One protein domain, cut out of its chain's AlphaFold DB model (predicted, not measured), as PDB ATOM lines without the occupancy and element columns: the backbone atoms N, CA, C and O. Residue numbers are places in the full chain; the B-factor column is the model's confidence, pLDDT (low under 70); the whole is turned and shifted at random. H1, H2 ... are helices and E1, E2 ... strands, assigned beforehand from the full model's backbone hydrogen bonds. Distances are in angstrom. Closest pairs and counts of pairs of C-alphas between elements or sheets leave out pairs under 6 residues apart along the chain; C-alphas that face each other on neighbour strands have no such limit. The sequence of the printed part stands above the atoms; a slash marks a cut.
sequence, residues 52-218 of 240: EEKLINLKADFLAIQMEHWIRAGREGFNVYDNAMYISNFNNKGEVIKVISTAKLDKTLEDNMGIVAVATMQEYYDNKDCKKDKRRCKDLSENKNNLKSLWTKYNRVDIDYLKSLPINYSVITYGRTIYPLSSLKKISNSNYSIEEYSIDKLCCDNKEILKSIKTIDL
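What this domain is: This is residues 52 to 218 of the 240 residues of an uncharacterized protein of Acinetobacter calcoaceticus ANC 3811 (UniProt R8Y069). What is the overall picture? One strongly twisted sheet of seven strands runs through the body, with the long helix H1 packed on it and the short helix H5 packed on H1. Helix H4 and part of the long link after it reach out beyond edge strand E2, strands E5, E6 and E7 make the other end, and H2 and H3 only graze the sheet. What do the counts add? Along the chain the printed part of 167 residues has five named helices and seven named strands, which follow one another as H1, E1, H2, H3, E2, H4, H5, E3, E4, E5, E6 and E7. The class is mixed, helices and strands, and the sheet is branched at E6, which has three neighbours, with its neighbour pairs antiparallel. It is compact, with a radius of gyration of the C-alphas of 16.4 A, and spans 48 by 45 by 30 A.

How they stand to each other: How do the strands pair? E1, residues 84 to 88, has E2, residues 115 to 120, on one side, with N 85 and O 119 at 2.9 A, and E3, residues 170 to 173, on the other, with N 86 and O 172 at 2.9 A. E3 and E4, residues 177 to 180, are a hairpin, with N 171 and O 179 at 2.9 A; E4 neighbours E6, residues 191 to 198, with N 178 and O 197 at 2.7 A. E5, residues 185 to 188, E6 and E7, residues 210 to 217, are a meander, each strand the antiparallel neighbour of the one before, with N 185 and O 193 at 2.9 A and N 194 and O 214 at 3.0 A. Where are the helices? H1, residues 52 to 75, is on the sheet, and with residues 56 to 64 alone it touches H5, residues 159 to 164, opposite ways at a steep tilt of 43 degrees; their closest C-alphas are Ala 60 and Leu 162, 5.2 A. H2, residues 93 to 101, touches H3, residues 109 to 113, the closest C-alphas being Val 99 and Met 113, 6.3 A. H4, residues 121 to 130, is only just not on the sheet, with 4 pairs of C-alphas within 10 A. What of their backbones? In H1 to H5 every O i to N i+4 pair is within hydrogen-bond range.

Where its parts are: Where does the longest helix lie? H1 runs 35.3 A, from C-alpha 52 at (162.975, 106.017, 140.027). Which strands are longest? E6 measures 22.0 A and E7 22.5 A, with C-alpha 217 at (170.185, 105.049, 156.436).

The domain as a whole: How far does it reach? The two farthest C-alphas, Arg 135 and Ser 188, are 50.6 A apart, and the printed part has no cut. Which links are long? H4 to H5 and E6 to E7. Where is confidence low? Of the printed part 50 residues are under 70, among them 71 to 82 and 199 to 210.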
ATOM      1  N   GLU A  52     164.155 105.195 139.756       73.62
ATOM      2  CA  GLU A  52     162.975 106.017 140.027       73.62
ATOM      3  C   GLU A  52     161.986 105.305 140.965       73.62
ATOM      4  O   GLU A  52     161.578 105.864 141.983       73.62
ATOM      5  N   GLU A  53     161.661 104.037 140.701       71.81
ATOM      6  CA  GLU A  53     160.797 103.237 141.580       71.81
ATOM      7  C   GLU A  53     161.421 103.034 142.973       71.81
ATOM      8  O   GLU A  53     160.711 103.043 143.986       71.81
ATOM      9  N   LYS A  54     162.751 102.883 143.055       73.00
ATOM     10  CA  LYS A  54     163.474 102.841 144.339       73.00
ATOM     11  C   LYS A  54     163.320 104.154 145.099       73.00
ATOM     12  O   LYS A  54     163.041 104.118 146.295       73.00
ATOM     13  N   LEU A  55     163.457 105.295 144.421       72.81
ATOM     14  CA  LEU A  55     163.299 106.615 145.027       72.81
ATOM     15  C   LEU A  55     161.859 106.848 145.518       72.81
ATOM     16  O   LEU A  55     161.658 107.323 146.636       72.81
ATOM     17  N   ILE A  56     160.857 106.450 144.727       76.88
ATOM     18  CA  ILE A  56     159.436 106.519 145.103       76.88
ATOM     19  C   ILE A  56     159.152 105.671 146.348       76.88
ATOM     20  O   ILE A  56     158.478 106.132 147.274       76.88
ATOM     21  N   ASN A  57     159.674 104.444 146.394       75.44
ATOM     22  CA  ASN A  57     159.505 103.566 147.550       75.44
ATOM     23  C   ASN A  57     160.220 104.110 148.784       75.44
ATOM     24  O   ASN A  57     159.629 104.147 149.857       75.44
ATOM     25  N   LEU A  58     161.451 104.591 148.620       73.88
ATOM     26  CA  LEU A  58     162.225 105.197 149.694       73.88
ATOM     27  C   LEU A  58     161.506 106.399 150.312       73.88
ATOM     28  O   LEU A  58     161.446 106.523 151.532       73.88
ATOM     29  N   LYS A  59     160.942 107.271 149.473       79.12
ATOM     30  CA  LYS A  59     160.123 108.407 149.900       79.12
ATOM     31  C   LYS A  59     158.963 107.941 150.781       79.12
ATOM     32  O   LYS A  59     158.796 108.446 151.887       79.12
ATOM     33  N   ALA A  60     158.184 106.968 150.313       79.75
ATOM     34  CA  ALA A  60     157.051 106.448 151.075       79.75
ATOM     35  C   ALA A  60     157.493 105.785 152.393       79.75
ATOM     36  O   ALA A  60     156.865 106.004 153.428       79.75
ATOM     37  N   ASP A  61     158.597 105.038 152.374       76.12
ATOM     38  CA  ASP A  61     159.157 104.378 153.554       76.12
ATOM     39  C   ASP A  61     159.678 105.393 154.588       76.12
ATOM     40  O   ASP A  61     159.388 105.255 155.776       76.12
ATOM     41  N   PHE A  62     160.383 106.448 154.161       76.25
ATOM     42  CA  PHE A  62     160.832 107.537 155.039       76.25
ATOM     43  C   PHE A  62     159.654 108.198 155.759       76.25
ATOM     44  O   PHE A  62     159.675 108.361 156.978       76.25
ATOM     45  N   LEU A  63     158.602 108.539 155.016       78.75
ATOM     46  CA  LEU A  63     157.412 109.172 155.577       78.75
ATOM     47  C   LEU A  63     156.682 108.247 156.546       78.75
ATOM     48  O   LEU A  63     156.313 108.669 157.641       78.75
ATOM     49  N   ALA A  64     156.558 106.967 156.196       78.56
ATOM     50  CA  ALA A  64     155.984 105.974 157.088       78.56
ATOM     51  C   ALA A  64     156.785 105.830 158.389       78.56
ATOM     52  O   ALA A  64     156.185 105.766 159.461       78.56
ATOM     53  N   ILE A  65     158.121 105.848 158.320       74.69
ATOM     54  CA  ILE A  65     158.987 105.817 159.507       74.69
ATOM     55  C   ILE A  65     158.734 107.021 160.401       74.69
ATOM     56  O   ILE A  65     158.552 106.860 161.609       74.69
ATOM     57  N   GLN A  66     158.705 108.218 159.815       75.88
ATOM     58  CA  GLN A  66     158.467 109.452 160.558       75.88
ATOM     59  C   GLN A  66     157.095 109.415 161.251       75.88
ATOM     60  O   GLN A  66     156.996 109.764 162.426       75.88
ATOM     61  N   MET A  67     156.057 108.913 160.573       77.12
ATOM     62  CA  MET A  67     154.717 108.736 161.148       77.12
ATOM     63  C   MET A  67     154.677 107.684 162.266       77.12
ATOM     64  O   MET A  67     154.037 107.892 163.294       77.12
ATOM     65  N   GLU A  68     155.363 106.553 162.106       72.31
ATOM     66  CA  GLU A  68     155.403 105.492 163.120       72.31
ATOM     67  C   GLU A  68     156.191 105.907 164.371       72.31
ATOM     68  O   GLU A  68     155.751 105.639 165.492       72.31
ATOM     69  N   HIS A  69     157.330 106.587 164.200       70.81
ATOM     70  CA  HIS A  69     158.090 107.162 165.313       70.81
ATOM     71  C   HIS A  69     157.228 108.151 166.101       70.81
ATOM     72  O   HIS A  69     157.183 108.124 167.331       70.81
ATOM     73  N   TRP A  70     156.465 108.959 165.376       70.19
ATOM     74  CA  TRP A  70     155.568 109.944 165.942       70.19
ATOM     75  C   TRP A  70     154.399 109.322 166.735       70.19
ATOM     76  O   TRP A  70     154.135 109.748 167.863       70.19
ATOM     77  N   ILE A  71     153.780 108.239 166.240       67.81
ATOM     78  CA  ILE A  71     152.791 107.466 167.020       67.81
ATOM     79  C   ILE A  71     153.394 106.965 168.339       67.81
ATOM     80  O   ILE A  71     152.719 106.977 169.370       67.81
ATOM     81  N   ARG A  72     154.640 106.476 168.317       65.38
ATOM     82  CA  ARG A  72     155.308 105.960 169.523       65.38
ATOM     83  C   ARG A  72     155.555 107.074 170.537       65.38
ATOM     84  O   ARG A  72     155.163 106.902 171.685       65.38
ATOM     85  N   ALA A  73     156.080 108.219 170.104       62.50
ATOM     86  CA  ALA A  73     156.309 109.374 170.971       62.50
ATOM     87  C   ALA A  73     155.010 109.894 171.619       62.50
ATOM     88  O   ALA A  73     154.982 110.202 172.807       62.50
ATOM     89  N   GLY A  74     153.892 109.920 170.882       58.59
ATOM     90  CA  GLY A  74     152.596 110.313 171.452       58.59
ATOM     91  C   GLY A  74     152.049 109.339 172.510       58.59
ATOM     92  O   GLY A  74     151.255 109.740 173.356       58.59
ATOM     93  N   ARG A  75     152.497 108.073 172.531       57.56
ATOM     94  CA  ARG A  75     152.166 107.122 173.613       57.56
ATOM     95  C   ARG A  75     152.956 107.376 174.900       57.56
ATOM     96  O   ARG A  75     152.545 106.872 175.939       57.56
ATOM     97  N   GLU A  76     154.040 108.148 174.843       52.75
ATOM     98  CA  GLU A  76     154.901 108.478 175.989       52.75
ATOM     99  C   GLU A  76     154.448 109.748 176.740       52.75
ATOM    100  O   GLU A  76     155.159 110.244 177.607       52.75
ATOM    101  N   GLY A  77     153.242 110.263 176.457       45.00
ATOM    102  CA  GLY A  77     152.614 111.339 177.240       45.00
ATOM    103  C   GLY A  77     152.776 112.754 176.676       45.00
ATOM    104  O   GLY A  77     152.387 113.716 177.334       45.00
ATOM    105  N   PHE A  78     153.301 112.908 175.458       45.56
ATOM    106  CA  PHE A  78     153.322 114.198 174.763       45.56
ATOM    107  C   PHE A  78     151.930 114.576 174.231       45.56
ATOM    108  O   PHE A  78     151.182 113.729 173.743       45.56
ATOM    109  N   ASN A  79     151.586 115.865 174.320       47.78
ATOM    110  CA  ASN A  79     150.255 116.395 174.013       47.78
ATOM    111  C   ASN A  79     149.776 115.985 172.602       47.78
ATOM    112  O   ASN A  79     150.471 116.173 171.603       47.78
ATOM    113  N   VAL A  80     148.579 115.403 172.522       50.91
ATOM    114  CA  VAL A  80     148.047 114.707 171.331       50.91
ATOM    115  C   VAL A  80     147.641 115.679 170.206       50.91
ATOM    116  O   VAL A  80     147.558 115.279 169.047       50.91
ATOM    117  N   TYR A  81     147.428 116.959 170.532       47.38
ATOM    118  CA  TYR A  81     146.782 117.940 169.651       47.38
ATOM    119  C   TYR A  81     147.707 118.680 168.676       47.38
ATOM    120  O   TYR A  81     147.261 119.000 167.581       47.38
ATOM    121  N   ASP A  82     148.980 118.907 169.011       55.78
ATOM    122  CA  ASP A  82     149.901 119.625 168.102       55.78
ATOM    123  C   ASP A  82     150.617 118.696 167.115       55.78
ATOM    124  O   ASP A  82     151.400 119.094 166.256       55.78
ATOM    125  N   ASN A  83     150.345 117.416 167.262       70.00
ATOM    126  CA  ASN A  83     150.995 116.335 166.588       70.00
ATOM    127  C   ASN A  83     150.234 116.129 165.261       70.00
ATOM    128  O   ASN A  83     149.139 115.556 165.222       70.00
ATOM    129  N   ALA A  84     150.809 116.647 164.174       78.62
ATOM    130  CA  ALA A  84     150.315 116.460 162.817       78.62
ATOM    131  C   ALA A  84     151.470 116.359 161.812       78.62
ATOM    132  O   ALA A  84     152.523 116.985 161.965       78.62
ATOM    133  N   MET A  85     151.251 115.565 160.770       86.06
ATOM    134  CA  MET A  85     152.064 115.548 159.562       86.06
ATOM    135  C   MET A  85     151.200 116.012 158.399       86.06
ATOM    136  O   MET A  85     150.122 115.462 158.187       86.06
ATOM    137  N   TYR A  86     151.693 116.977 157.632       86.56
ATOM    138  CA  TYR A  86     150.990 117.527 156.480       86.56
ATOM    139  C   TYR A  86     151.756 117.272 155.191       86.56
ATOM    140  O   TYR A  86     152.988 117.281 155.171       86.56
ATOM    141  N   ILE A  87     151.008 117.104 154.108       89.38
ATOM    142  CA  ILE A  87     151.527 117.111 152.745       89.38
ATOM    143  C   ILE A  87     151.102 118.413 152.084       89.38
ATOM    144  O   ILE A  87     149.915 118.739 152.074       89.38
ATOM    145  N   SER A  88     152.065 119.116 151.498       88.62
ATOM    146  CA  SER A  88     151.850 120.373 150.789       88.62
ATOM    147  C   SER A  88     152.446 120.337 149.376       88.62
ATOM    148  O   SER A  88     153.378 119.581 149.100       88.62
ATOM    149  N   ASN A  89     151.890 121.155 148.484       86.81
ATOM    150  CA  ASN A  89     152.186 121.224 147.054       86.81
ATOM    151  C   ASN A  89     153.308 122.212 146.656       86.81
ATOM    152  O   ASN A  89     153.321 122.674 145.515       86.81
ATOM    153  N   PHE A  90     154.241 122.537 147.554       81.75
ATOM    154  CA  PHE A  90     155.465 123.282 147.220       81.75
ATOM    155  C   PHE A  90     156.713 122.392 147.299       81.75
ATOM    156  O   PHE A  90     156.715 121.374 147.996       81.75
ATOM    157  N   ASN A  91     157.801 122.772 146.619       76.75
ATOM    158  CA  ASN A  91     158.934 121.871 146.364       76.75
ATOM    159  C   ASN A  91     160.337 122.409 146.649       76.75
ATOM    160  O   ASN A  91     161.302 121.665 146.468       76.75
ATOM    161  N   ASN A  92     160.495 123.674 147.030       74.69
ATOM    162  CA  ASN A  92     161.823 124.250 147.227       74.69
ATOM    163  C   ASN A  92     161.834 125.361 148.280       74.69
ATOM    164  O   ASN A  92     160.798 125.913 148.647       74.69
ATOM    165  N   LYS A  93     163.040 125.719 148.737       69.44
ATOM    166  CA  LYS A  93     163.259 126.769 149.741       69.44
ATOM    167  C   LYS A  93     162.578 128.094 149.380       69.44
ATOM    168  O   LYS A  93     161.992 128.726 150.251       69.44
ATOM    169  N   GLY A  94     162.682 128.533 148.126       74.38
ATOM    170  CA  GLY A  94     162.109 129.803 147.675       74.38
ATOM    171  C   GLY A  94     160.584 129.808 147.762       74.38
ATOM    172  O   GLY A  94     159.999 130.779 148.233       74.38
ATOM    173  N   GLU A  95     159.946 128.703 147.384       79.06
ATOM    174  CA  GLU A  95     158.499 128.528 147.526       79.06
ATOM    175  C   GLU A  95     158.073 128.475 148.992       79.06
ATOM    176  O   GLU A  95     157.107 129.140 149.349       79.06
ATOM    177  N   VAL A  96     158.827 127.785 149.855       73.50
ATOM    178  CA  VAL A  96     158.586 127.775 151.308       73.50
ATOM    179  C   VAL A  96     158.622 129.198 151.875       73.50
ATOM    180  O   VAL A  96     157.682 129.615 152.548       73.50
ATOM    181  N   ILE A  97     159.673 129.970 151.570       71.00
ATOM    182  CA  ILE A  97     159.801 131.370 152.010       71.00
ATOM    183  C   ILE A  97     158.615 132.188 151.501       71.00
ATOM    184  O   ILE A  97     157.996 132.920 152.271       71.00
ATOM    185  N   LYS A  98     158.276 132.049 150.214       78.44
ATOM    186  CA  LYS A  98     157.167 132.773 149.588       78.44
ATOM    187  C   LYS A  98     155.844 132.463 150.281       78.44
ATOM    188  O   LYS A  98     155.142 133.395 150.663       78.44
ATOM    189  N   VAL A  99     155.531 131.185 150.479       77.00
ATOM    190  CA  VAL A  99     154.320 130.720 151.165       77.00
ATOM    191  C   VAL A  99     154.224 131.331 152.563       77.00
ATOM    192  O   VAL A  99     153.202 131.922 152.892       77.00
ATOM    193  N   ILE A 100     155.301 131.295 153.351       71.62
ATOM    194  CA  ILE A 100     155.270 131.855 154.709       71.62
ATOM    195  C   ILE A 100     155.157 133.385 154.686       71.62
ATOM    196  O   ILE A 100     154.375 133.953 155.439       71.62
ATOM    197  N   SER A 101     155.903 134.062 153.808       70.44
ATOM    198  CA  SER A 101     155.903 135.532 153.711       70.44
ATOM    199  C   SER A 101     154.581 136.122 153.212       70.44
ATOM    200  O   SER A 101     154.289 137.285 153.464       70.44
ATOM    201  N   THR A 102     153.787 135.327 152.493       78.62
ATOM    202  CA  THR A 102     152.492 135.736 151.928       78.62
ATOM    203  C   THR A 102     151.304 135.148 152.689       78.62
ATOM    204  O   THR A 102     150.158 135.340 152.272       78.62
ATOM    205  N   ALA A 103     151.565 134.449 153.798       74.38
ATOM    206  CA  ALA A 103     150.536 133.863 154.637       74.38
ATOM    207  C   ALA A 103     149.613 134.957 155.183       74.38
ATOM    208  O   ALA A 103     150.065 135.989 155.686       74.38
ATOM    209  N   LYS A 104     148.305 134.733 155.082       74.19
ATOM    210  CA  LYS A 104     147.297 135.680 155.550       74.19
ATOM    211  C   LYS A 104     146.713 135.236 156.883       74.19
ATOM    212  O   LYS A 104     146.418 134.057 157.069       74.19
ATOM    213  N   LEU A 105     146.520 136.191 157.791       73.69
ATOM    214  CA  LEU A 105     145.976 135.946 159.133       73.69
ATOM    215  C   LEU A 105     144.507 135.500 159.120       73.69
ATOM    216  O   LEU A 105     144.064 134.838 160.050       73.69
ATOM    217  N   ASP A 106     143.759 135.861 158.078       77.00
ATOM    218  CA  ASP A 106     142.353 135.494 157.882       77.00
ATOM    219  C   ASP A 106     142.171 134.099 157.256       77.00
ATOM    220  O   ASP A 106     141.041 133.654 157.061       77.00
ATOM    221  N   LYS A 107     143.269 133.399 156.948       76.75
ATOM    222  CA  LYS A 107     143.275 132.057 156.360       76.75
ATOM    223  C   LYS A 107     143.779 131.003 157.336       76.75
ATOM    224  O   LYS A 107     144.602 131.278 158.209       76.75
ATOM    225  N   THR A 108     143.324 129.766 157.142       76.75
ATOM    226  CA  THR A 108     143.820 128.619 157.909       76.75
ATOM    227  C   THR A 108     145.279 128.298 157.559       76.75
ATOM    228  O   THR A 108     145.815 128.759 156.542       76.75
ATOM    229  N   LEU A 109     145.951 127.507 158.402       77.06
ATOM    230  CA  LEU A 109     147.292 126.999 158.096       77.06
ATOM    231  C   LEU A 109     147.257 126.176 156.805       77.06
ATOM    232  O   LEU A 109     148.127 126.321 155.953       77.06
ATOM    233  N   GLU A 110     146.228 125.344 156.673       81.19
ATOM    234  CA  GLU A 110     145.969 124.471 155.543       81.19
ATOM    235  C   GLU A 110     145.869 125.262 154.236       81.19
ATOM    236  O   GLU A 110     146.561 124.938 153.271       81.19
ATOM    237  N   ASP A 111     145.096 126.350 154.236       80.06
ATOM    238  CA  ASP A 111     144.915 127.212 153.065       80.06
ATOM    239  C   ASP A 111     146.181 127.991 152.706       80.06
ATOM    240  O   ASP A 111     146.512 128.139 151.529       80.06
ATOM    241  N   ASN A 112     146.886 128.521 153.711       78.44
ATOM    242  CA  ASN A 112     148.120 129.273 153.491       78.44
ATOM    243  C   ASN A 112     149.228 128.370 152.950       78.44
ATOM    244  O   ASN A 112     149.943 128.755 152.029       78.44
ATOM    245  N   MET A 113     149.350 127.165 153.504       80.25
ATOM    246  CA  MET A 113     150.404 126.220 153.159       80.25
ATOM    247  C   MET A 113     150.037 125.327 151.972       80.25
ATOM    248  O   MET A 113     150.868 124.513 151.591       80.25
ATOM    249  N   GLY A 114     148.833 125.419 151.399       85.00
ATOM    250  CA  GLY A 114     148.407 124.539 150.305       85.00
ATOM    251  C   GLY A 114     148.413 123.059 150.706       85.00
ATOM    252  O   GLY A 114     148.900 122.206 149.960       85.00
ATOM    253  N   ILE A 115     147.949 122.759 151.921       87.69
ATOM    254  CA  ILE A 115     147.916 121.396 152.457       87.69
ATOM    255  C   ILE A 115     146.851 120.588 151.713       87.69
ATOM    256  O   ILE A 115     145.718 121.029 151.557       87.69
ATOM    257  N   VAL A 116     147.215 119.380 151.282       89.75
ATOM    258  CA  VAL A 116     146.318 118.461 150.557       89.75
ATOM    259  C   VAL A 116     146.012 117.183 151.331       89.75
ATOM    260  O   VAL A 116     145.025 116.499 151.063       89.75
ATOM    261  N   ALA A 117     146.872 116.831 152.285       90.12
ATOM    262  CA  ALA A 117     146.707 115.644 153.105       90.12
ATOM    263  C   ALA A 117     147.290 115.852 154.494       90.12
ATOM    264  O   ALA A 117     148.237 116.620 154.675       90.12
ATOM    265  N   VAL A 118     146.737 115.130 155.462       87.94
ATOM    266  CA  VAL A 118     147.138 115.214 156.861       87.94
ATOM    267  C   VAL A 118     147.069 113.845 157.525       87.94
ATOM    268  O   VAL A 118     146.219 113.016 157.212       87.94
ATOM    269  N   ALA A 119     147.989 113.598 158.446       85.56
ATOM    270  CA  ALA A 119     147.799 112.638 159.519       85.56
ATOM    271  C   ALA A 119     147.855 113.391 160.837       85.56
ATOM    272  O   ALA A 119     148.843 114.065 161.115       85.56
ATOM    273  N   THR A 120     146.832 113.224 161.664       81.56
ATOM    274  CA  THR A 120     146.790 113.684 163.055       81.56
ATOM    275  C   THR A 120     146.816 112.485 164.003       81.56
ATOM    276  O   THR A 120     146.389 111.382 163.647       81.56
ATOM    277  N   MET A 121     147.306 112.675 165.231       78.62
ATOM    278  CA  MET A 121     147.191 111.625 166.254       78.62
ATOM    279  C   MET A 121     145.738 111.404 166.681       78.62
ATOM    280  O   MET A 121     145.368 110.279 167.017       78.62
ATOM    281  N   GLN A 122     144.902 112.442 166.606       76.81
ATOM    282  CA  GLN A 122     143.473 112.321 166.871       76.81
ATOM    283  C   GLN A 122     142.813 111.315 165.918       76.81
ATOM    284  O   GLN A 122     142.176 110.382 166.395       76.81
ATOM    285  N   GLU A 123     143.039 111.425 164.602       79.12
ATOM    286  CA  GLU A 123     142.516 110.457 163.621       79.12
ATOM    287  C   GLU A 123     142.968 109.024 163.925       79.12
ATOM    288  O   GLU A 123     142.182 108.077 163.838       79.12
ATOM    289  N   TYR A 124     144.233 108.849 164.316       79.62
ATOM    290  CA  TYR A 124     144.763 107.539 164.674       79.62
ATOM    291  C   TYR A 124     144.043 106.939 165.896       79.62
ATOM    292  O   TYR A 124     143.687 105.753 165.896       79.62
ATOM    293  N   TYR A 125     143.818 107.726 166.951       75.75
ATOM    294  CA  TYR A 125     143.127 107.249 168.152       75.75
ATOM    295  C   TYR A 125     141.629 107.042 167.928       75.75
ATOM    296  O   TYR A 125     141.121 105.996 168.332       75.75
ATOM    297  N   ASP A 126     140.959 107.943 167.210       74.81
ATOM    298  CA  ASP A 126     139.540 107.817 166.861       74.81
ATOM    299  C   ASP A 126     139.280 106.503 166.115       74.81
ATOM    300  O   ASP A 126     138.393 105.729 166.477       74.81
ATOM    301  N   ASN A 127     140.137 106.158 165.155       72.50
ATOM    302  CA  ASN A 127     140.089 104.868 164.468       72.50
ATOM    303  C   ASN A 127     140.360 103.670 165.382       72.50
ATOM    304  O   ASN A 127     139.777 102.593 165.215       72.50
ATOM    305  N   LYS A 128     141.280 103.814 166.341       72.50
ATOM    306  CA  LYS A 128     141.611 102.736 167.281       72.50
ATOM    307  C   LYS A 128     140.427 102.454 168.199       72.50
ATOM    308  O   LYS A 128     140.147 101.291 168.481       72.50
ATOM    309  N   ASP A 129     139.749 103.498 168.649       68.81
ATOM    310  CA  ASP A 129     138.596 103.385 169.529       68.81
ATOM    311  C   ASP A 129     137.331 102.983 168.763       68.81
ATOM    312  O   ASP A 129     136.564 102.175 169.274       68.81
ATOM    313  N   CYS A 130     137.183 103.390 167.500       67.69
ATOM    314  CA  CYS A 130     136.193 102.862 166.556       67.69
ATOM    315  C   CYS A 130     136.289 101.332 166.390       67.69
ATOM    316  O   CYS A 130     135.272 100.639 166.348       67.69
ATOM    317  N   LYS A 131     137.508 100.762 166.372       66.50
ATOM    318  CA  LYS A 131     137.689  99.295 166.381       66.50
ATOM    319  C   LYS A 131     137.178  98.634 167.665       66.50
ATOM    320  O   LYS A 131     136.824  97.460 167.622       66.50
ATOM    321  N   LYS A 132     137.173  99.350 168.794       69.00
ATOM    322  CA  LYS A 132     136.681  98.841 170.084       69.00
ATOM    323  C   LYS A 132     135.171  99.035 170.245       69.00
ATOM    324  O   LYS A 132     134.510  98.144 170.762       69.00
ATOM    325  N   ASP A 133     134.632 100.170 169.804       70.25
ATOM    326  CA  ASP A 133     133.198 100.473 169.790       70.25
ATOM    327  C   ASP A 133     132.830 101.206 168.495       70.25
ATOM    328  O   ASP A 133     133.174 102.374 168.299       70.25
ATOM    329  N   LYS A 134     132.064 100.528 167.632       68.62
ATOM    330  CA  LYS A 134     131.643 101.065 166.331       68.62
ATOM    331  C   LYS A 134     130.817 102.352 166.437       68.62
ATOM    332  O   LYS A 134     130.774 103.123 165.487       68.62
ATOM    333  N   ARG A 135     130.182 102.622 167.585       66.62
ATOM    334  CA  ARG A 135     129.406 103.857 167.811       66.62
ATOM    335  C   ARG A 135     130.287 105.097 167.964       66.62
ATOM    336  O   ARG A 135     129.777 106.209 167.928       66.62
ATOM    337  N   ARG A 136     131.598 104.910 168.150       65.19
ATOM    338  CA  ARG A 136     132.595 105.986 168.235       65.19
ATOM    339  C   ARG A 136     133.300 106.248 166.902       65.19
ATOM    340  O   ARG A 136     134.196 107.082 166.853       65.19
ATOM    341  N   CYS A 137     132.917 105.545 165.836       63.53
ATOM    342  CA  CYS A 137     133.464 105.772 164.506       63.53
ATOM    343  C   CYS A 137     132.953 107.098 163.943       63.53
ATOM    344  O   CYS A 137     131.757 107.253 163.702       63.53
ATOM    345  N   LYS A 138     133.871 108.034 163.700       61.09
ATOM    346  CA  LYS A 138     133.651 109.130 162.755       61.09
ATOM    347  C   LYS A 138     134.110 108.678 161.374       61.09
ATOM    348  O   LYS A 138     135.056 107.895 161.269       61.09
ATOM    349  N   ASP A 139     133.427 109.136 160.333       57.94
ATOM    350  CA  ASP A 139     133.831 108.847 158.962       57.94
ATOM    351  C   ASP A 139     135.148 109.584 158.653       57.94
ATOM    352  O   ASP A 139     135.233 110.801 158.790       57.94
ATOM    353  N   LEU A 140     136.201 108.844 158.290       54.66
ATOM    354  CA  LEU A 140     137.514 109.413 157.938       54.66
ATOM    355  C   LEU A 140     137.517 110.081 156.562       54.66
ATOM    356  O   LEU A 140     138.476 110.774 156.222       54.66
ATOM    357  N   SER A 141     136.503 109.801 155.736       51.69
ATOM    358  CA  SER A 141     136.380 110.421 154.416       51.69
ATOM    359  C   SER A 141     136.170 111.937 154.510       51.69
ATOM    360  O   SER A 141     136.512 112.653 153.571       51.69
ATOM    361  N   GLU A 142     135.725 112.424 155.672       47.09
ATOM    362  CA  GLU A 142     135.487 113.830 155.984       47.09
ATOM    363  C   GLU A 142     136.441 114.299 157.089       47.09
ATOM    364  O   GLU A 142     136.076 114.510 158.248       47.09
ATOM    365  N   ASN A 143     137.717 114.450 156.745       54.25
ATOM    366  CA  ASN A 143     138.644 115.145 157.629       54.25
ATOM    367  C   ASN A 143     138.269 116.632 157.722       54.25
ATOM    368  O   ASN A 143     137.644 117.180 156.807       54.25
ATOM    369  N   LYS A 144     138.701 117.316 158.791       56.28
ATOM    370  CA  LYS A 144     138.569 118.781 158.879       56.28
ATOM    371  C   LYS A 144     139.111 119.402 157.580       56.28
ATOM    372  O   LYS A 144     140.261 119.164 157.223       56.28
ATOM    373  N   ASN A 145     138.276 120.169 156.881       64.12
ATOM    374  CA  ASN A 145     138.615 120.926 155.666       64.12
ATOM    375  C   ASN A 145     138.855 120.105 154.372       64.12
ATOM    376  O   ASN A 145     139.625 120.548 153.525       64.12
ATOM    377  N   ASN A 146     138.204 118.947 154.170       73.50
ATOM    378  CA  ASN A 146     138.310 118.133 152.932       73.50
ATOM    379  C   ASN A 146     139.724 117.590 152.630       73.50
ATOM    380  O   ASN A 146     140.042 117.246 151.490       73.50
ATOM    381  N   LEU A 147     140.587 117.501 153.644       85.19
ATOM    382  CA  LEU A 147     141.940 116.971 153.490       85.19
ATOM    383  C   LEU A 147     141.953 115.442 153.414       85.19
ATOM    384  O   LEU A 147     141.288 114.757 154.193       85.19
ATOM    385  N   LYS A 148     142.796 114.883 152.540       88.56
ATOM    386  CA  LYS A 148     143.019 113.432 152.471       88.56
ATOM    387  C   LYS A 148     143.710 112.951 153.751       88.56
ATOM    388  O   LYS A 148     144.799 113.415 154.082       88.56
ATOM    389  N   SER A 149     143.128 111.971 154.443       86.38
ATOM    390  CA  SER A 149     143.837 111.312 155.544       86.38
ATOM    391  C   SER A 149     145.013 110.478 155.017       86.38
ATOM    392  O   SER A 149     144.869 109.727 154.042       86.38
ATOM    393  N   LEU A 150     146.168 110.598 155.678       87.69
ATOM    394  CA  LEU A 150     147.335 109.727 155.487       87.69
ATOM    395  C   LEU A 150     147.211 108.411 156.272       87.69
ATOM    396  O   LEU A 150     148.054 107.518 156.133       87.69
ATOM    397  N   TRP A 151     146.171 108.274 157.096       84.31
ATOM    398  CA  TRP A 151     145.821 107.025 157.750       84.31
ATOM    399  C   TRP A 151     144.809 106.249 156.911       84.31
ATOM    400  O   TRP A 151     143.790 106.760 156.456       84.31
ATOM    401  N   THR A 152     145.055 104.955 156.762       81.38
ATOM    402  CA  THR A 152     144.035 104.014 156.303       81.38
ATOM    403  C   THR A 152     143.019 103.757 157.419       81.38
ATOM    404  O   THR A 152     143.345 103.848 158.606       81.38
ATOM    405  N   LYS A 153     141.832 103.254 157.053       73.31
ATOM    406  CA  LYS A 153     140.807 102.755 157.997       73.31
ATOM    407  C   LYS A 153     141.310 101.719 159.015       73.31
ATOM    408  O   LYS A 153     140.643 101.417 159.999       73.31
ATOM    409  N   TYR A 154     142.483 101.130 158.777       73.19
ATOM    410  CA  TYR A 154     143.085 100.129 159.649       73.19
ATOM    411  C   TYR A 154     144.162 100.682 160.585       73.19
ATOM    412  O   TYR A 154     144.793  99.870 161.266       73.19
ATOM    413  N   ASN A 155     144.349 102.003 160.677       74.56
ATOM    414  CA  ASN A 155     145.449 102.632 161.421       74.56
ATOM    415  C   ASN A 155     146.835 102.239 160.920       74.56
ATOM    416  O   ASN A 155     147.774 102.038 161.690       74.56
ATOM    417  N   ARG A 156     146.946 102.118 159.602       79.00
ATOM    418  CA  ARG A 156     148.226 102.002 158.904       79.00
ATOM    419  C   ARG A 156     148.442 103.246 158.068       79.00
ATOM    420  O   ARG A 156     147.463 103.823 157.603       79.00
ATOM    421  N   VAL A 157     149.699 103.600 157.851       81.38
ATOM    422  CA  VAL A 157     150.083 104.625 156.877       81.38
ATOM    423  C   VAL A 157     149.576 104.218 155.489       81.38
ATOM    424  O   VAL A 157     149.743 103.061 155.092       81.38
ATOM    425  N   ASP A 158     148.948 105.145 154.769       86.19
ATOM    426  CA  ASP A 158     148.495 104.974 153.384       86.19
ATOM    427  C   ASP A 158     149.694 105.048 152.420       86.19
ATOM    428  O   ASP A 158     149.985 106.070 151.801       86.19
ATOM    429  N   ILE A 159     150.459 103.952 152.364       81.94
ATOM    430  CA  ILE A 159     151.693 103.846 151.572       81.94
ATOM    431  C   ILE A 159     151.432 104.070 150.081       81.94
ATOM    432  O   ILE A 159     152.263 104.681 149.411       81.94
ATOM    433  N   ASP A 160     150.300 103.598 149.562       83.81
ATOM    434  CA  ASP A 160     149.975 103.718 148.140       83.81
ATOM    435  C   ASP A 160     149.745 105.184 147.764       83.81
ATOM    436  O   ASP A 160     150.318 105.668 146.783       83.81
ATOM    437  N   TYR A 161     149.027 105.930 148.611       88.44
ATOM    438  CA  TYR A 161     148.914 107.375 148.453       88.44
ATOM    439  C   TYR A 161     150.283 108.062 148.522       88.44
ATOM    440  O   TYR A 161     150.625 108.837 147.628       88.44
ATOM    441  N   LEU A 162     151.119 107.737 149.516       85.81
ATOM    442  CA  LEU A 162     152.453 108.338 149.644       85.81
ATOM    443  C   LEU A 162     153.347 108.074 148.426       85.81
ATOM    444  O   LEU A 162     154.086 108.964 148.002       85.81
ATOM    445  N   LYS A 163     153.279 106.877 147.833       84.62
ATOM    446  CA  LYS A 163     154.006 106.564 146.595       84.62
ATOM    447  C   LYS A 163     153.516 107.420 145.433       84.62
ATOM    448  O   LYS A 163     154.356 107.952 144.709       84.62
ATOM    449  N   SER A 164     152.201 107.613 145.322       88.94
ATOM    450  CA  SER A 164     151.571 108.416 144.266       88.94
ATOM    451  C   SER A 164     151.880 109.917 144.337       88.94
ATOM    452  O   SER A 164     151.709 110.615 143.341       88.94
ATOM    453  N   LEU A 165     152.359 110.422 145.484       87.19
ATOM    454  CA  LEU A 165     152.667 111.842 145.646       87.19
ATOM    455  C   LEU A 165     153.727 112.313 144.639       87.19
ATOM    456  O   LEU A 165     154.802 111.706 144.566       87.19
ATOM    457  N   PRO A 166     153.497 113.423 143.927       86.62
ATOM    458  CA  PRO A 166     154.513 114.018 143.071       86.62
ATOM    459  C   PRO A 166     155.780 114.418 143.847       86.62
ATOM    460  O   PRO A 166     155.737 114.744 145.032       86.62
ATOM    461  N   ILE A 167     156.937 114.409 143.179       82.38
ATOM    462  CA  ILE A 167     158.220 114.755 143.820       82.38
ATOM    463  C   ILE A 167     158.340 116.248 144.156       82.38
ATOM    464  O   ILE A 167     159.136 116.637 145.005       82.38
ATOM    465  N   ASN A 168     157.519 117.091 143.531       85.56
ATOM    466  CA  ASN A 168     157.413 118.516 143.831       85.56
ATOM    467  C   ASN A 168     156.513 118.813 145.046       85.56
ATOM    468  O   ASN A 168     155.957 119.901 145.152       85.56
ATOM    469  N   TYR A 169     156.314 117.846 145.929       89.44
ATOM    470  CA  TYR A 169     155.571 118.052 147.164       89.44
ATOM    471  C   TYR A 169     156.549 118.133 148.331       89.44
ATOM    472  O   TYR A 169     157.708 117.715 148.238       89.44
ATOM    473  N   SER A 170     156.069 118.659 149.448       88.06
ATOM    474  CA  SER A 170     156.811 118.735 150.697       88.06
ATOM    475  C   SER A 170     156.029 118.094 151.825       88.06
ATOM    476  O   SER A 170     154.796 118.101 151.841       88.06
ATOM    477  N   VAL A 171     156.770 117.572 152.796       88.25
ATOM    478  CA  VAL A 171     156.203 117.075 154.046       88.25
ATOM    479  C   VAL A 171     156.538 118.025 155.168       88.25
ATOM    480  O   VAL A 171     157.688 118.414 155.332       88.25
ATOM    481  N   ILE A 172     155.524 118.368 155.949       83.44
ATOM    482  CA  ILE A 172     155.631 119.255 157.098       83.44
ATOM    483  C   ILE A 172     155.369 118.412 158.341       83.44
ATOM    484  O   ILE A 172     154.320 117.775 158.442       83.44
ATOM    485  N   THR A 173     156.310 118.382 159.281       79.81
ATOM    486  CA  THR A 173     156.182 117.619 160.531       79.81
ATOM    487  C   THR A 173     156.078 118.527 161.751       79.81
ATOM    488  O   THR A 173     156.378 119.725 161.690       79.81
ATOM    489  N   TYR A 174     155.687 117.937 162.887       66.06
ATOM    490  CA  TYR A 174     155.680 118.599 164.190       66.06
ATOM    491  C   TYR A 174     157.023 119.300 164.459       66.06
ATOM    492  O   TYR A 174     158.085 118.701 164.291       66.06
ATOM    493  N   GLY A 175     156.960 120.590 164.797       59.09
ATOM    494  CA  GLY A 175     158.121 121.491 164.849       59.09
ATOM    495  C   GLY A 175     158.284 122.412 163.633       59.09
ATOM    496  O   GLY A 175     159.266 123.141 163.571       59.09
ATOM    497  N   ARG A 176     157.325 122.407 162.687       70.00
ATOM    498  CA  ARG A 176     157.361 123.207 161.439       70.00
ATOM    499  C   ARG A 176     158.589 122.901 160.581       70.00
ATOM    500  O   ARG A 176     159.095 123.755 159.854       70.00
ATOM    501  N   THR A 177     159.050 121.663 160.684       80.00
ATOM    502  CA  THR A 177     160.128 121.144 159.864       80.00
ATOM    503  C   THR A 177     159.558 120.706 158.529       80.00
ATOM    504  O   THR A 177     158.577 119.965 158.479       80.00
ATOM    505  N   ILE A 178     160.166 121.174 157.452       83.25
ATOM    506  CA  ILE A 178     159.738 120.955 156.082       83.25
ATOM    507  C   ILE A 178     160.796 120.130 155.362       83.25
ATOM    508  O   ILE A 178     161.973 120.490 155.334       83.25
ATOM    509  N   TYR A 179     160.343 119.056 154.730       85.94
ATOM    510  CA  TYR A 179     161.134 118.155 153.907       85.94
ATOM    511  C   TYR A 179     160.619 118.191 152.464       85.94
ATOM    512  O   TYR A 179     159.628 117.519 152.156       85.94
ATOM    513  N   PRO A 180     161.253 118.953 151.558       87.38
ATOM    514  CA  PRO A 180     160.909 118.905 150.147       87.38
ATOM    515  C   PRO A 180     161.332 117.568 149.562       87.38
ATOM    516  O   PRO A 180     162.506 117.193 149.630       87.38
ATOM    517  N   LEU A 181     160.387 116.842 148.973       84.88
ATOM    518  CA  LEU A 181     160.635 115.495 148.455       84.88
ATOM    519  C   LEU A 181     161.613 115.513 147.272       84.88
ATOM    520  O   LEU A 181     162.379 114.569 147.092       84.88
ATOM    521  N   SER A 182     161.652 116.623 146.538       84.56
ATOM    522  CA  SER A 182     162.610 116.935 145.471       84.56
ATOM    523  C   SER A 182     164.069 116.939 145.920       84.56
ATOM    524  O   SER A 182     164.965 116.730 145.107       84.56
ATOM    525  N   SER A 183     164.322 117.167 147.209       85.81
ATOM    526  CA  SER A 183     165.676 117.245 147.756       85.81
ATOM    527  C   SER A 183     166.264 115.883 148.132       85.81
ATOM    528  O   SER A 183     167.446 115.799 148.479       85.81
ATOM    529  N   LEU A 184     165.451 114.822 148.067       84.19
ATOM    530  CA  LEU A 184     165.871 113.464 148.371       84.19
ATOM    531  C   LEU A 184     166.876 112.984 147.320       84.19
ATOM    532  O   LEU A 184     166.543 112.800 146.151       84.19
ATOM    533  N   LYS A 185     168.112 112.753 147.748       83.19
ATOM    534  CA  LYS A 185     169.218 112.368 146.868       83.19
ATOM    535  C   LYS A 185     170.069 111.278 147.496       83.19
ATOM    536  O   LYS A 185     170.347 111.294 148.697       83.19
ATOM    537  N   LYS A 186     170.507 110.327 146.674       78.44
ATOM    538  CA  LYS A 186     171.441 109.279 147.091       78.44
ATOM    539  C   LYS A 186     172.820 109.899 147.335       78.44
ATOM    540  O   LYS A 186     173.309 110.638 146.486       78.44
ATOM    541  N   ILE A 187     173.431 109.608 148.483       78.00
ATOM    542  CA  ILE A 187     174.797 110.053 148.814       78.00
ATOM    543  C   ILE A 187     175.787 108.910 148.605       78.00
ATOM    544  O   ILE A 187     176.850 109.100 148.025       78.00
ATOM    545  N   SER A 188     175.445 107.719 149.091       68.31
ATOM    546  CA  SER A 188     176.286 106.530 148.975       68.31
ATOM    547  C   SER A 188     175.435 105.261 149.045       68.31
ATOM    548  O   SER A 188     174.201 105.319 149.072       68.31
ATOM    549  N   ASN A 189     176.086 104.100 149.033       62.31
ATOM    550  CA  ASN A 189     175.414 102.815 149.223       62.31
ATOM    551  C   ASN A 189     174.693 102.813 150.581       62.31
ATOM    552  O   ASN A 189     175.246 103.252 151.589       62.31
ATOM    553  N   SER A 190     173.416 102.432 150.570       60.72
ATOM    554  CA  SER A 190     172.462 102.572 151.681       60.72
ATOM    555  C   SER A 190     172.213 103.959 152.296       60.72
ATOM    556  O   SER A 190     171.366 104.045 153.182       60.72
ATOM    557  N   ASN A 191     172.838 105.050 151.842       68.88
ATOM    558  CA  ASN A 191     172.652 106.368 152.461       68.88
ATOM    559  C   ASN A 191     172.045 107.388 151.503       68.88
ATOM    560  O   ASN A 191     172.551 107.639 150.405       68.88
ATOM    561  N   TYR A 192     170.995 108.046 151.978       77.62
ATOM    562  CA  TYR A 192     170.315 109.131 151.285       77.62
ATOM    563  C   TYR A 192     170.379 110.394 152.128       77.62
ATOM    564  O   TYR A 192     170.504 110.332 153.346       77.62
ATOM    565  N   SER A 193     170.296 111.550 151.483       83.12
ATOM    566  CA  SER A 193     170.061 112.820 152.166       83.12
ATOM    567  C   SER A 193     168.746 113.404 151.726       83.12
ATOM    568  O   SER A 193     168.359 113.254 150.570       83.12
ATOM    569  N   ILE A 194     168.111 114.114 152.643       85.06
ATOM    570  CA  ILE A 194     167.008 115.017 152.358       85.06
ATOM    571  C   ILE A 194     167.335 116.370 152.985       85.06
ATOM    572  O   ILE A 194     167.968 116.443 154.043       85.06
ATOM    573  N   GLU A 195     166.961 117.448 152.309       86.50
ATOM    574  CA  GLU A 195     167.037 118.774 152.906       86.50
ATOM    575  C   GLU A 195     165.923 118.935 153.930       86.50
ATOM    576  O   GLU A 195     164.804 118.449 153.765       86.50
ATOM    577  N   GLU A 196     166.259 119.629 155.001       85.12
ATOM    578  CA  GLU A 196     165.374 119.897 156.112       85.12
ATOM    579  C   GLU A 196     165.371 121.405 156.353       85.12
ATOM    580  O   GLU A 196     166.424 122.038 156.458       85.12
ATOM    581  N   TYR A 197     164.178 121.984 156.392       80.19
ATOM    582  CA  TYR A 197     163.977 123.404 156.642       80.19
ATOM    583  C   TYR A 197     163.183 123.570 157.926       80.19
ATOM    584  O   TYR A 197     162.063 123.075 158.010       80.19
ATOM    585  N   SER A 198     163.730 124.258 158.921       76.62
ATOM    586  CA  SER A 198     163.017 124.533 160.171       76.62
ATOM    587  C   SER A 198     162.526 125.975 160.191       76.62
ATOM    588  O   SER A 198     163.286 126.901 159.894       76.62
ATOM    589  N   ILE A 199     161.244 126.156 160.515       68.56
ATOM    590  CA  ILE A 199     160.633 127.470 160.717       68.56
ATOM    591  C   ILE A 199     160.512 127.705 162.221       68.56
ATOM    592  O   ILE A 199     159.780 126.980 162.900       68.56
ATOM    593  N   ASP A 200     161.183 128.735 162.734       58.47
ATOM    594  CA  ASP A 200     161.059 129.114 164.141       58.47
ATOM    595  C   ASP A 200     159.600 129.491 164.473       58.47
ATOM    596  O   ASP A 200     158.899 130.169 163.715       58.47
ATOM    597  N   LYS A 201     159.115 129.012 165.622       51.12
ATOM    598  CA  LYS A 201     157.766 129.285 166.117       51.12
ATOM    599  C   LYS A 201     157.590 130.742 166.565       51.12
ATOM    600  O   LYS A 201     156.454 131.215 166.557       51.12
ATOM    601  N   LEU A 202     158.677 131.419 166.941       49.44
ATOM    602  CA  LEU A 202     158.663 132.717 167.625       49.44
ATOM    603  C   LEU A 202     158.972 133.925 166.729       49.44
ATOM    604  O   LEU A 202     158.736 135.053 167.154       49.44
ATOM    605  N   CYS A 203     159.462 133.725 165.503       43.72
ATOM    606  CA  CYS A 203     159.893 134.825 164.636       43.72
ATOM    607  C   CYS A 203     158.919 135.063 163.477       43.72
ATOM    608  O   CYS A 203     158.864 134.297 162.516       43.72
ATOM    609  N   CYS A 204     158.165 136.160 163.554       45.81
ATOM    610  CA  CYS A 204     157.297 136.636 162.472       45.81
ATOM    611  C   CYS A 204     158.074 137.334 161.332       45.81
ATOM    612  O   CYS A 204     157.514 137.513 160.255       45.81
ATOM    613  N   ASP A 205     159.359 137.657 161.532       47.47
ATOM    614  CA  ASP A 205     160.253 138.235 160.518       47.47
ATOM    615  C   ASP A 205     161.198 137.167 159.954       47.47
ATOM    616  O   ASP A 205     162.308 136.919 160.427       47.47
ATOM    617  N   ASN A 206     160.722 136.475 158.924       49.44
ATOM    618  CA  ASN A 206     161.271 135.207 158.462       49.44
ATOM    619  C   ASN A 206     162.442 135.363 157.468       49.44
ATOM    620  O   ASN A 206     162.390 134.867 156.339       49.44
ATOM    621  N   LYS A 207     163.510 136.072 157.860       49.66
ATOM    622  CA  LYS A 207     164.754 136.119 157.059       49.66
ATOM    623  C   LYS A 207     165.611 134.858 157.210       49.66
ATOM    624  O   LYS A 207     166.356 134.528 156.289       49.66
ATOM    625  N   GLU A 208     165.484 134.127 158.315       55.41
ATOM    626  CA  GLU A 208     166.347 132.982 158.628       55.41
ATOM    627  C   GLU A 208     165.560 131.670 158.688       55.41
ATOM    628  O   GLU A 208     165.250 131.144 159.751       55.41
ATOM    629  N   ILE A 209     165.268 131.096 157.516       63.94
ATOM    630  CA  ILE A 209     164.920 129.672 157.446       63.94
ATOM    631  C   ILE A 209     166.204 128.863 157.630       63.94
ATOM    632  O   ILE A 209     167.062 128.843 156.733       63.94
ATOM    633  N   LEU A 210     166.311 128.180 158.771       69.75
ATOM    634  CA  LEU A 210     167.410 127.266 159.057       69.75
ATOM    635  C   LEU A 210     167.336 126.073 158.105       69.75
ATOM    636  O   LEU A 210     166.301 125.416 157.992       69.75
ATOM    637  N   LYS A 211     168.445 125.813 157.409       76.69
ATOM    638  CA  LYS A 211     168.602 124.684 156.490       76.69
ATOM    639  C   LYS A 211     169.599 123.691 157.072       76.69
ATOM    640  O   LYS A 211     170.752 124.045 157.306       76.69
ATOM    641  N   SER A 212     169.176 122.445 157.208       77.69
ATOM    642  CA  SER A 212     170.007 121.291 157.554       77.69
ATOM    643  C   SER A 212     169.926 120.237 156.443       77.69
ATOM    644  O   SER A 212     169.058 120.266 155.567       77.69
ATOM    645  N   ILE A 213     170.885 119.309 156.440       78.62
ATOM    646  CA  ILE A 213     170.842 118.102 155.612       78.62
ATOM    647  C   ILE A 213     170.705 116.923 156.563       78.62
ATOM    648  O   ILE A 213     171.558 116.720 157.425       78.62
ATOM    649  N   LYS A 214     169.640 116.145 156.391       78.88
ATOM    650  CA  LYS A 214     169.382 114.952 157.188       78.88
ATOM    651  C   LYS A 214     169.783 113.716 156.400       78.88
ATOM    652  O   LYS A 214     169.322 113.523 155.276       78.88
ATOM    653  N   THR A 215     170.619 112.874 156.998       73.81
ATOM    654  CA  THR A 215     171.008 111.583 156.420       73.81
ATOM    655  C   THR A 215     170.009 110.503 156.828       73.81
ATOM    656  O   THR A 215     169.619 110.412 157.991       73.81
ATOM    657  N   ILE A 216     169.595 109.684 155.865       67.50
ATOM    658  CA  ILE A 216     168.673 108.560 156.017       67.50
ATOM    659  C   ILE A 216     169.437 107.281 155.659       67.50
ATOM    660  O   ILE A 216     169.867 107.119 154.515       67.50
ATOM    661  N   ASP A 217     169.584 106.376 156.628       62.16
ATOM    662  CA  ASP A 217     170.185 105.049 156.436       62.16
ATOM    663  C   ASP A 217     169.098 104.014 156.074       62.16
ATOM    664  O   ASP A 217     168.158 103.775 156.842       62.16
ATOM    665  N   LEU A 218     169.232 103.364 154.909       54.50
ATOM    666  CA  LEU A 218     168.337 102.303 154.425       54.50
ATOM    667  C   LEU A 218     168.238 101.103 155.375       54.50
ATOM    668  O   LEU A 218     167.220 100.403 155.363       54.50
TER     669      LEU A 218